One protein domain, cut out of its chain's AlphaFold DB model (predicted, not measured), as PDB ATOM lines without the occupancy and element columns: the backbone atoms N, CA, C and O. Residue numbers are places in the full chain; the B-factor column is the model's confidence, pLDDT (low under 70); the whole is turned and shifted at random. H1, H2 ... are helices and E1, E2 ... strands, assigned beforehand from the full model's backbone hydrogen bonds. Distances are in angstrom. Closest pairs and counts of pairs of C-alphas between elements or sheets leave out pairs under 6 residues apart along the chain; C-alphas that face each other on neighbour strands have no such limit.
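What this domain is: This is residues 7 to 11, 32 to 87 and 122 to 133 of the 181 residues of the protein "Putative secreted metalloprotease" of Ixodes ricinus (UniProt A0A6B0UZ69). This is a small twisted sheet of three parallel strands with one long helix, H2, packed along one of its faces, mostly over the edge strand E2; the other face has no named helix on it. A short helical turn, H1, sits at the end of the sheet where E1 and E2 end, and the separate piece of residues 7 to 11 runs beside E3. There are 73 residues printed, with two named helices and three named strands in the order E1, H1, H2, E2, E3 along the chain, and the sheet runs E2, E1, E3. The class is mixed, helices and strands. The whole is compact, with a radius of gyration of the C-alphas of 12.7 A, and the C-alphas span 38 by 27 by 19 A.

Where its parts are: The printed part begins with residues 7 to 11, which hold no named helix and no named strand. After the first cut comes E1, residues 32 to 39, which begins at C-alpha 32 at (143.409, 118.721, 102.849) and is 22.4 A long from first to last C-alpha. H1 is residues 44 to 47. H2, residues 50 to 68, is the longest helix; it begins at C-alpha 50 at (124.839, 112.754, 90.392) and measures 26.9 A. E2, residues 75 to 85, is the longest strand at 29.8 A. After the second cut comes E3, residues 127 to 131, 12.8 A long, which ends at C-alpha 131 at (123.456, 124.294, 99.021).

How they stand to each other: E1 is the inner strand of the sheet, and E2 and E3 are its edge strands. E2 and E1 are parallel, with 28 degrees between their N-to-C directions; C-alphas 82 and 36 face each other at 4.7 A, and N 35 and O 79, at 2.7 A, are within hydrogen-bond range, as are N 81 and O 35, at 2.8 A. E1 and E3 are parallel at 27 degrees; C-alphas 35 and 127 face each other at 4.6 A, and N 38 and O 129, at 2.8 A, are within hydrogen-bond range, as are N 129 and O 36, at 3.0 A. E2 and E3 are apart. The sheet is only just strongly twisted, with C-alphas up to 4.3 A off its best plane. H2 is on the sheet at a height of 7.7 A, over E2 and E1, and runs along the strands at 23 degrees to E2 on the local plane. The closest C-alphas of H2 and E2 are those of Glu 65 and Ser 77, 6.1 A apart. With H2 on one face, the sheet and helix make two layers. E1, H1, H2 and E2 form a strand-helix-strand unit, two parallel neighbour strands with helices between them in the chain, and its crossover is right-handed. H1 only grazes the sheet with residues 44 to 47; the closest C-alphas of H1 and E2 are those of Met 44 and Glu 85, 6.3 A apart. H1 and H2 are close but not clearly touching, with the C-alphas of Ser 47 and Leu 53 closest at 6.5 A. In H2 every O i to N i+4 pair is within hydrogen-bond range; H1 is too short for such a pair.

The domain as a whole: The two C-alphas farthest apart are those of Pro 45 and Asp 73, at 38.1 A. Residues 12 to 31 are not printed, and C-alphas 11 and 32 are 14.2 A apart across that cut. Residues 88 to 121 are not printed either, with 18.9 A between C-alphas 87 and 122; the link from E2 to E3 runs across this cut. The links E1 to H1 and H1 to H2 are tight, and H2 to E2 is short. The mean pLDDT of the printed part is 70.2, and the model's confidence is under 70 at residues 7 to 11, 46 to 49, 68 to 74, 122 to 128 and 133.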
ATOM      1  N   VAL A   7     126.767 130.726  98.811       32.97
ATOM      2  CA  VAL A   7     127.703 129.806  99.455       32.97
ATOM      3  C   VAL A   7     127.858 130.258 100.895       32.97
ATOM      4  O   VAL A   7     128.552 131.235 101.173       32.97
ATOM      5  N   LEU A   8     127.234 129.529 101.813       35.53
ATOM      6  CA  LEU A   8     127.499 129.681 103.234       35.53
ATOM      7  C   LEU A   8     128.761 128.889 103.596       35.53
ATOM      8  O   LEU A   8     128.713 127.675 103.783       35.53
ATOM      9  N   VAL A   9     129.905 129.572 103.675       35.44
ATOM     10  CA  VAL A   9     131.149 128.987 104.193       35.44
ATOM     11  C   VAL A   9     131.160 129.140 105.710       35.44
ATOM     12  O   VAL A   9     131.557 130.176 106.240       35.44
ATOM     13  N   THR A  10     130.724 128.102 106.421       33.91
ATOM     14  CA  THR A  10     130.854 128.043 107.882       33.91
ATOM     15  C   THR A  10     132.210 127.430 108.227       33.91
ATOM     16  O   THR A  10     132.370 126.211 108.225       33.91
ATOM     17  N   LEU A  11     133.216 128.264 108.502       30.08
ATOM     18  CA  LEU A  11     134.489 127.805 109.068       30.08
ATOM     19  C   LEU A  11     134.312 127.595 110.576       30.08
ATOM     20  O   LEU A  11     134.571 128.483 111.385       30.08
ATOM     21  N   LYS A  32     144.605 119.234 103.526       74.38
ATOM     22  CA  LYS A  32     143.409 118.721 102.849       74.38
ATOM     23  C   LYS A  32     142.224 118.707 103.804       74.38
ATOM     24  O   LYS A  32     142.260 118.025 104.825       74.38
ATOM     25  N   LEU A  33     141.168 119.423 103.446       74.12
ATOM     26  CA  LEU A  33     139.912 119.496 104.176       74.12
ATOM     27  C   LEU A  33     138.828 118.784 103.365       74.12
ATOM     28  O   LEU A  33     138.543 119.154 102.227       74.12
ATOM     29  N   GLY A  34     138.224 117.751 103.950       71.31
ATOM     30  CA  GLY A  34     137.049 117.105 103.371       71.31
ATOM     31  C   GLY A  34     135.843 118.041 103.416       71.31
ATOM     32  O   GLY A  34     135.668 118.761 104.397       71.31
ATOM     33  N   VAL A  35     135.031 118.041 102.363       74.88
ATOM     34  CA  VAL A  35     133.829 118.859 102.238       74.88
ATOM     35  C   VAL A  35     132.633 117.975 101.912       74.88
ATOM     36  O   VAL A  35     132.574 117.377 100.839       74.88
ATOM     37  N   THR A  36     131.650 117.945 102.802       75.94
ATOM     38  CA  THR A  36     130.342 117.339 102.546       75.94
ATOM     39  C   THR A  36     129.358 118.422 102.130       75.94
ATOM     40  O   THR A  36     129.212 119.440 102.810       75.94
ATOM     41  N   ILE A  37     128.664 118.205 101.017       79.88
ATOM     42  CA  ILE A  37     127.650 119.134 100.517       79.88
ATOM     43  C   ILE A  37     126.269 118.560 100.797       79.88
ATOM     44  O   ILE A  37     125.968 117.434 100.422       79.88
ATOM     45  N   ILE A  38     125.430 119.342 101.464       76.50
ATOM     46  CA  ILE A  38     124.051 118.994 101.785       76.50
ATOM     47  C   ILE A  38     123.151 119.767 100.824       76.50
ATOM     48  O   ILE A  38     123.201 120.996 100.781       76.50
ATOM     49  N   LEU A  39     122.350 119.052 100.045       78.56
ATOM     50  CA  LEU A  39     121.350 119.620  99.152       78.56
ATOM     51  C   LEU A  39     120.043 119.790  99.916       78.56
ATOM     52  O   LEU A  39     119.549 118.827 100.508       78.56
ATOM     53  N   ASP A  40     119.478 120.987  99.875       71.56
ATOM     54  CA  ASP A  40     118.106 121.206 100.320       71.56
ATOM     55  C   ASP A  40     117.091 120.531  99.369       71.56
ATOM     56  O   ASP A  40     117.434 120.007  98.297       71.56
ATOM     57  N   VAL A  41     115.818 120.525  99.759       70.38
ATOM     58  CA  VAL A  41     114.712 119.913  99.010       70.38
ATOM     59  C   VAL A  41     114.601 120.505  97.607       70.38
ATOM     60  O   VAL A  41     114.275 119.787  96.657       70.38
ATOM     61  N   GLN A  42     114.919 121.790  97.434       71.38
ATOM     62  CA  GLN A  42     114.874 122.445  96.127       71.38
ATOM     63  C   GLN A  42     115.954 121.922  95.173       71.38
ATOM     64  O   GLN A  42     115.729 121.867  93.958       71.38
ATOM     65  N   TYR A  43     117.099 121.487  95.699       71.06
ATOM     66  CA  TYR A  43     118.200 120.934  94.914       71.06
ATOM     67  C   TYR A  43     118.243 119.406  94.837       71.06
ATOM     68  O   TYR A  43     118.989 118.874  94.008       71.06
ATOM     69  N   MET A  44     117.390 118.684  95.567       70.94
ATOM     70  CA  MET A  44     117.223 117.228  95.421       70.94
ATOM     71  C   MET A  44     117.021 116.760  93.966       70.94
ATOM     72  O   MET A  44     117.637 115.778  93.565       70.94
ATOM     73  N   PRO A  45     116.237 117.422  93.091       74.50
ATOM     74  CA  PRO A  45     116.114 116.974  91.702       74.50
ATOM     75  C   PRO A  45     117.445 116.951  90.928       74.50
ATOM     76  O   PRO A  45     117.570 116.198  89.958       74.50
ATOM     77  N   LEU A  46     118.442 117.746  91.342       66.06
ATOM     78  CA  LEU A  46     119.780 117.754  90.742       66.06
ATOM     79  C   LEU A  46     120.627 116.549  91.170       66.06
ATOM     80  O   LEU A  46     121.484 116.123  90.392       66.06
ATOM     81  N   SER A  47     120.374 115.961  92.345       66.00
ATOM     82  CA  SER A  47     121.089 114.766  92.822       66.00
ATOM     83  C   SER A  47     120.876 113.560  91.905       66.00
ATOM     84  O   SER A  47     121.791 112.771  91.673       66.00
ATOM     85  N   ARG A  48     119.704 113.487  91.258       65.25
ATOM     86  CA  ARG A  48     119.347 112.469  90.253       65.25
ATOM     87  C   ARG A  48     120.263 112.493  89.023       65.25
ATOM     88  O   ARG A  48     120.265 111.546  88.242       65.25
ATOM     89  N   LYS A  49     121.052 113.561  88.846       67.12
ATOM     90  CA  LYS A  49     122.122 113.705  87.844       67.12
ATOM     91  C   LYS A  49     123.499 113.717  88.519       67.12
ATOM     92  O   LYS A  49     124.342 114.561  88.206       67.12
ATOM     93  N   SER A  50     123.718 112.782  89.442       72.00
ATOM     94  CA  SER A  50     124.839 112.754  90.392       72.00
ATOM     95  C   SER A  50     126.215 113.001  89.767       72.00
ATOM     96  O   SER A  50     126.994 113.769  90.323       72.00
ATOM     97  N   ALA A  51     126.512 112.455  88.583       81.19
ATOM     98  CA  ALA A  51     127.792 112.684  87.902       81.19
ATOM     99  C   ALA A  51     128.005 114.155  87.486       81.19
ATOM    100  O   ALA A  51     129.087 114.715  87.674       81.19
ATOM    101  N   HIS A  52     126.968 114.806  86.947       80.38
ATOM    102  CA  HIS A  52     127.031 116.222  86.572       80.38
ATOM    103  C   HIS A  52     127.107 117.119  87.804       80.38
ATOM    104  O   HIS A  52     127.899 118.061  87.820       80.38
ATOM    105  N   LEU A  53     126.330 116.796  88.839       81.50
ATOM    106  CA  LEU A  53     126.353 117.519  90.105       81.50
ATOM    107  C   LEU A  53     127.724 117.404  90.783       81.50
ATOM    108  O   LEU A  53     128.317 118.419  91.126       81.50
ATOM    109  N   THR A  54     128.286 116.200  90.879       83.94
ATOM    110  CA  THR A  54     129.622 115.957  91.451       83.94
ATOM    111  C   THR A  54     130.692 116.768  90.725       83.94
ATOM    112  O   THR A  54     131.521 117.422  91.358       83.94
ATOM    113  N   ARG A  55     130.659 116.790  89.384       83.12
ATOM    114  CA  ARG A  55     131.595 117.586  88.577       83.12
ATOM    115  C   ARG A  55     131.426 119.085  88.818       83.12
ATOM    116  O   ARG A  55     132.425 119.795  88.935       83.12
ATOM    117  N   TYR A  56     130.186 119.561  88.878       84.62
ATOM    118  CA  TYR A  56     129.881 120.959  89.162       84.62
ATOM    119  C   TYR A  56     130.410 121.366  90.543       84.62
ATOM    120  O   TYR A  56     131.191 122.307  90.645       84.62
ATOM    121  N   LEU A  57     130.078 120.598  91.580       86.38
ATOM    122  CA  LEU A  57     130.478 120.855  92.961       86.38
ATOM    123  C   LEU A  57     131.994 120.776  93.160       86.38
ATOM    124  O   LEU A  57     132.577 121.626  93.822       86.38
ATOM    125  N   THR A  58     132.661 119.820  92.513       85.88
ATOM    126  CA  THR A  58     134.130 119.741  92.523       85.88
ATOM    127  C   THR A  58     134.756 120.978  91.875       85.88
ATOM    128  O   THR A  58     135.740 121.518  92.373       85.88
ATOM    129  N   THR A  59     134.189 121.450  90.762       86.12
ATOM    130  CA  THR A  59     134.665 122.662  90.072       86.12
ATOM    131  C   THR A  59     134.453 123.901  90.936       86.12
ATOM    132  O   THR A  59     135.336 124.751  91.029       86.12
ATOM    133  N   PHE A  60     133.303 123.973  91.602       85.38
ATOM    134  CA  PHE A  60     132.982 125.013  92.562       85.38
ATOM    135  C   PHE A  60     134.007 125.056  93.708       85.38
ATOM    136  O   PHE A  60     134.594 126.108  93.948       85.38
ATOM    137  N   LEU A  61     134.307 123.920  94.351       85.19
ATOM    138  CA  LEU A  61     135.302 123.860  95.428       85.19
ATOM    139  C   LEU A  61     136.700 124.270  94.955       85.19
ATOM    140  O   LEU A  61     137.356 125.039  95.648       85.19
ATOM    141  N   LYS A  62     137.121 123.869  93.750       84.00
ATOM    142  CA  LYS A  62     138.395 124.327  93.166       84.00
ATOM    143  C   LYS A  62     138.456 125.838  92.958       84.00
ATOM    144  O   LYS A  62     139.494 126.454  93.174       84.00
ATOM    145  N   ALA A  63     137.356 126.459  92.538       82.44
ATOM    146  CA  ALA A  63     137.297 127.913  92.412       82.44
ATOM    147  C   ALA A  63     137.402 128.605  93.783       82.44
ATOM    148  O   ALA A  63     138.024 129.662  93.895       82.44
ATOM    149  N   VAL A  64     136.831 127.997  94.827       81.06
ATOM    150  CA  VAL A  64     136.960 128.465  96.212       81.06
ATOM    151  C   VAL A  64     138.404 128.320  96.704       81.06
ATOM    152  O   VAL A  64     138.955 129.298  97.199       81.06
ATOM    153  N   GLU A  65     139.041 127.161  96.508       76.81
ATOM    154  CA  GLU A  65     140.465 126.940  96.815       76.81
ATOM    155  C   GLU A  65     141.344 128.026  96.181       76.81
ATOM    156  O   GLU A  65     142.116 128.676  96.879       76.81
ATOM    157  N   LEU A  66     141.181 128.277  94.876       78.62
ATOM    158  CA  LEU A  66     141.948 129.287  94.136       78.62
ATOM    159  C   LEU A  66     141.761 130.703  94.686       78.62
ATOM    160  O   LEU A  66     142.677 131.515  94.628       78.62
ATOM    161  N   ARG A  67     140.582 131.021  95.227       74.62
ATOM    162  CA  ARG A  67     140.331 132.340  95.815       74.62
ATOM    163  C   ARG A  67     141.071 132.538  97.138       74.62
ATOM    164  O   ARG A  67     141.379 133.674  97.485       74.62
ATOM    165  N   PHE A  68     141.344 131.459  97.864       67.12
ATOM    166  CA  PHE A  68     142.015 131.498  99.163       67.12
ATOM    167  C   PHE A  68     143.484 131.055  99.110       67.12
ATOM    168  O   PHE A  68     144.198 131.249 100.092       67.12
ATOM    169  N   SER A  69     143.960 130.513  97.982       66.75
ATOM    170  CA  SER A  69     145.300 129.923  97.850       66.75
ATOM    171  C   SER A  69     146.442 130.897  98.110       66.75
ATOM    172  O   SER A  69     147.502 130.480  98.565       66.75
ATOM    173  N   ASP A  70     146.218 132.180  97.821       64.06
ATOM    174  CA  ASP A  70     147.216 133.240  98.001       64.06
ATOM    175  C   ASP A  70     147.076 133.936  99.363       64.06
ATOM    176  O   ASP A  70     147.916 134.748  99.744       64.06
ATOM    177  N   MET A  71     146.006 133.631 100.105       61.22
ATOM    178  CA  MET A  71     145.683 134.257 101.388       61.22
ATOM    179  C   MET A  71     146.078 133.398 102.596       61.22
ATOM    180  O   MET A  71     146.028 133.895 103.721       61.22
ATOM    181  N   ILE A  72     146.415 132.119 102.394       62.91
ATOM    182  CA  ILE A  72     146.600 131.144 103.475       62.91
ATOM    183  C   ILE A  72     147.839 130.276 103.204       62.91
ATOM    184  O   ILE A  72     147.940 129.641 102.156       62.91
ATOM    185  N   ASP A  73     148.758 130.238 104.173       63.62
ATOM    186  CA  ASP A  73     149.900 129.317 104.243       63.62
ATOM    187  C   ASP A  73     149.821 128.564 105.587       63.62
ATOM    188  O   ASP A  73     149.799 129.224 106.633       63.62
ATOM    189  N   PRO A  74     149.713 127.222 105.618       62.34
ATOM    190  CA  PRO A  74     149.755 126.271 104.501       62.34
ATOM    191  C   PRO A  74     148.611 126.405 103.495       62.34
ATOM    192  O   PRO A  74     147.493 126.784 103.850       62.34
ATOM    193  N   LYS A  75     148.870 126.022 102.238       71.56
ATOM    194  CA  LYS A  75     147.828 125.973 101.203       71.56
ATOM    195  C   LYS A  75     146.715 125.016 101.620       71.56
ATOM    196  O   LYS A  75     146.987 123.933 102.134       71.56
ATOM    197  N   ILE A  76     145.468 125.392 101.355       73.06
ATOM    198  CA  ILE A  76     144.297 124.556 101.638       73.06
ATOM    199  C   ILE A  76     143.797 123.918 100.342       73.06
ATOM    200  O   ILE A  76     143.580 124.621  99.355       73.06
ATOM    201  N   SER A  77     143.541 122.610 100.380       77.50
ATOM    202  CA  SER A  77     142.739 121.904  99.380       77.50
ATOM    203  C   SER A  77     141.429 121.404  99.993       77.50
ATOM    204  O   SER A  77     141.411 120.795 101.057       77.50
ATOM    205  N   LEU A  78     140.326 121.681  99.313       82.12
ATOM    206  CA  LEU A  78     138.957 121.286  99.584       82.12
ATOM    207  C   LEU A  78     138.590 120.067  98.728       82.12
ATOM    208  O   LEU A  78     138.441 120.146  97.508       82.12
ATOM    209  N   VAL A  79     138.381 118.928  99.376       83.06
ATOM    210  CA  VAL A  79     138.053 117.663  98.711       83.06
ATOM    211  C   VAL A  79     136.581 117.348  98.933       83.06
ATOM    212  O   VAL A  79     136.179 117.132 100.067       83.06
ATOM    213  N   LEU A  80     135.779 117.275  97.868       85.50
ATOM    214  CA  LEU A  80     134.393 116.805  97.972       85.50
ATOM    215  C   LEU A  80     134.378 115.351  98.468       85.50
ATOM    216  O   LEU A  80     134.838 114.458  97.756       85.50
ATOM    217  N   THR A  81     133.873 115.122  99.678       81.75
ATOM    218  CA  THR A  81     133.822 113.795 100.310       81.75
ATOM    219  C   THR A  81     132.474 113.122 100.141       81.75
ATOM    220  O   THR A  81     132.435 111.912  99.942       81.75
ATOM    221  N   ASP A  82     131.382 113.885 100.218       79.38
ATOM    222  CA  ASP A  82     130.030 113.332 100.141       79.38
ATOM    223  C   ASP A  82     129.000 114.372  99.670       79.38
ATOM    224  O   ASP A  82     129.215 115.585  99.796       79.38
ATOM    225  N   ILE A  83     127.877 113.889  99.135       83.19
ATOM    226  CA  ILE A  83     126.703 114.684  98.770       83.19
ATOM    227  C   ILE A  83     125.488 114.063  99.459       83.19
ATOM    228  O   ILE A  83     125.047 112.974  99.098       83.19
ATOM    229  N   LEU A  84     124.929 114.783 100.426       79.88
ATOM    230  CA  LEU A  84     123.766 114.355 101.194       79.88
ATOM    231  C   LEU A  84     122.524 115.131 100.765       79.88
ATOM    232  O   LEU A  84     122.608 116.287 100.360       79.88
ATOM    233  N   GLU A  85     121.360 114.507 100.894       79.94
ATOM    234  CA  GLU A  85     120.066 115.138 100.643       79.94
ATOM    235  C   GLU A  85     119.346 115.404 101.967       79.94
ATOM    236  O   GLU A  85     119.249 114.522 102.823       79.94
ATOM    237  N   MET A  86     118.832 116.618 102.139       71.25
ATOM    238  CA  MET A  86     118.104 117.030 103.333       71.25
ATOM    239  C   MET A  86     116.629 116.648 103.236       71.25
ATOM    240  O   MET A  86     115.938 117.033 102.301       71.25
ATOM    241  N   THR A  87     116.099 115.942 104.230       71.44
ATOM    242  CA  THR A  87     114.658 115.653 104.270       71.44
ATOM    243  C   THR A  87     113.835 116.934 104.477       71.44
ATOM    244  O   THR A  87     114.304 117.854 105.144       71.44
ATOM    245  N   PRO A 122     129.328 114.373 113.697       37.31
ATOM    246  CA  PRO A 122     130.460 114.097 114.586       37.31
ATOM    247  C   PRO A 122     131.598 115.140 114.545       37.31
ATOM    248  O   PRO A 122     131.956 115.640 113.484       37.31
ATOM    249  N   GLU A 123     132.229 115.404 115.697       38.62
ATOM    250  CA  GLU A 123     133.294 116.414 115.923       38.62
ATOM    251  C   GLU A 123     134.582 116.234 115.083       38.62
ATOM    252  O   GLU A 123     135.494 117.049 115.170       38.62
ATOM    253  N   ASN A 124     134.652 115.194 114.248       41.66
ATOM    254  CA  ASN A 124     135.771 114.887 113.346       41.66
ATOM    255  C   ASN A 124     135.385 114.950 111.859       41.66
ATOM    256  O   ASN A 124     136.139 114.491 110.999       41.66
ATOM    257  N   GLU A 125     134.199 115.453 111.541       48.03
ATOM    258  CA  GLU A 125     133.737 115.581 110.165       48.03
ATOM    259  C   GLU A 125     134.170 116.935 109.607       48.03
ATOM    260  O   GLU A 125     134.091 117.945 110.296       48.03
ATOM    261  N   GLY A 126     134.685 116.944 108.377       56.41
ATOM    262  CA  GLY A 126     135.217 118.141 107.726       56.41
ATOM    263  C   GLY A 126     134.188 119.258 107.490       56.41
ATOM    264  O   GLY A 126     133.158 119.379 108.149       56.41
ATOM    265  N   ILE A 127     134.453 120.116 106.510       69.81
ATOM    266  CA  ILE A 127     133.583 121.251 106.192       69.81
ATOM    267  C   ILE A 127     132.228 120.735 105.696       69.81
ATOM    268  O   ILE A 127     132.160 119.891 104.804       69.81
ATOM    269  N   LYS A 128     131.134 121.287 106.220       68.56
ATOM    270  CA  LYS A 128     129.785 121.041 105.697       68.56
ATOM    271  C   LYS A 128     129.235 122.301 105.057       68.56
ATOM    272  O   LYS A 128     129.218 123.357 105.686       68.56
ATOM    273  N   LEU A 129     128.784 122.183 103.813       75.06
ATOM    274  CA  LEU A 129     128.169 123.275 103.062       75.06
ATOM    275  C   LEU A 129     126.726 122.905 102.736       75.06
ATOM    276  O   LEU A 129     126.482 121.847 102.163       75.06
ATOM    277  N   ILE A 130     125.780 123.778 103.071       73.31
ATOM    278  CA  ILE A 130     124.386 123.628 102.647       73.31
ATOM    279  C   ILE A 130     124.213 124.409 101.350       73.31
ATOM    280  O   ILE A 130     124.434 125.620 101.304       73.31
ATOM    281  N   MET A 131     123.836 123.706 100.292       75.44
ATOM    282  CA  MET A 131     123.456 124.294  99.021       75.44
ATOM    283  C   MET A 131     121.951 124.516  99.057       75.44
ATOM    284  O   MET A 131     121.195 123.548  99.112       75.44
ATOM    285  N   THR A 132     121.539 125.786  99.056       70.62
ATOM    286  CA  THR A 132     120.133 126.149  99.235       70.62
ATOM    287  C   THR A 132     119.585 127.053  98.143       70.62
ATOM    288  O   THR A 132     120.265 127.975  97.681       70.62
ATOM    289  N   GLY A 133     118.398 126.701  97.647       64.75
ATOM    290  CA  GLY A 133     117.613 127.523  96.726       64.75
ATOM    291  C   GLY A 133     116.725 128.518  97.474       64.75
ATOM    292  O   GLY A 133     116.132 129.408  96.865       64.75
TER     293      GLY A 133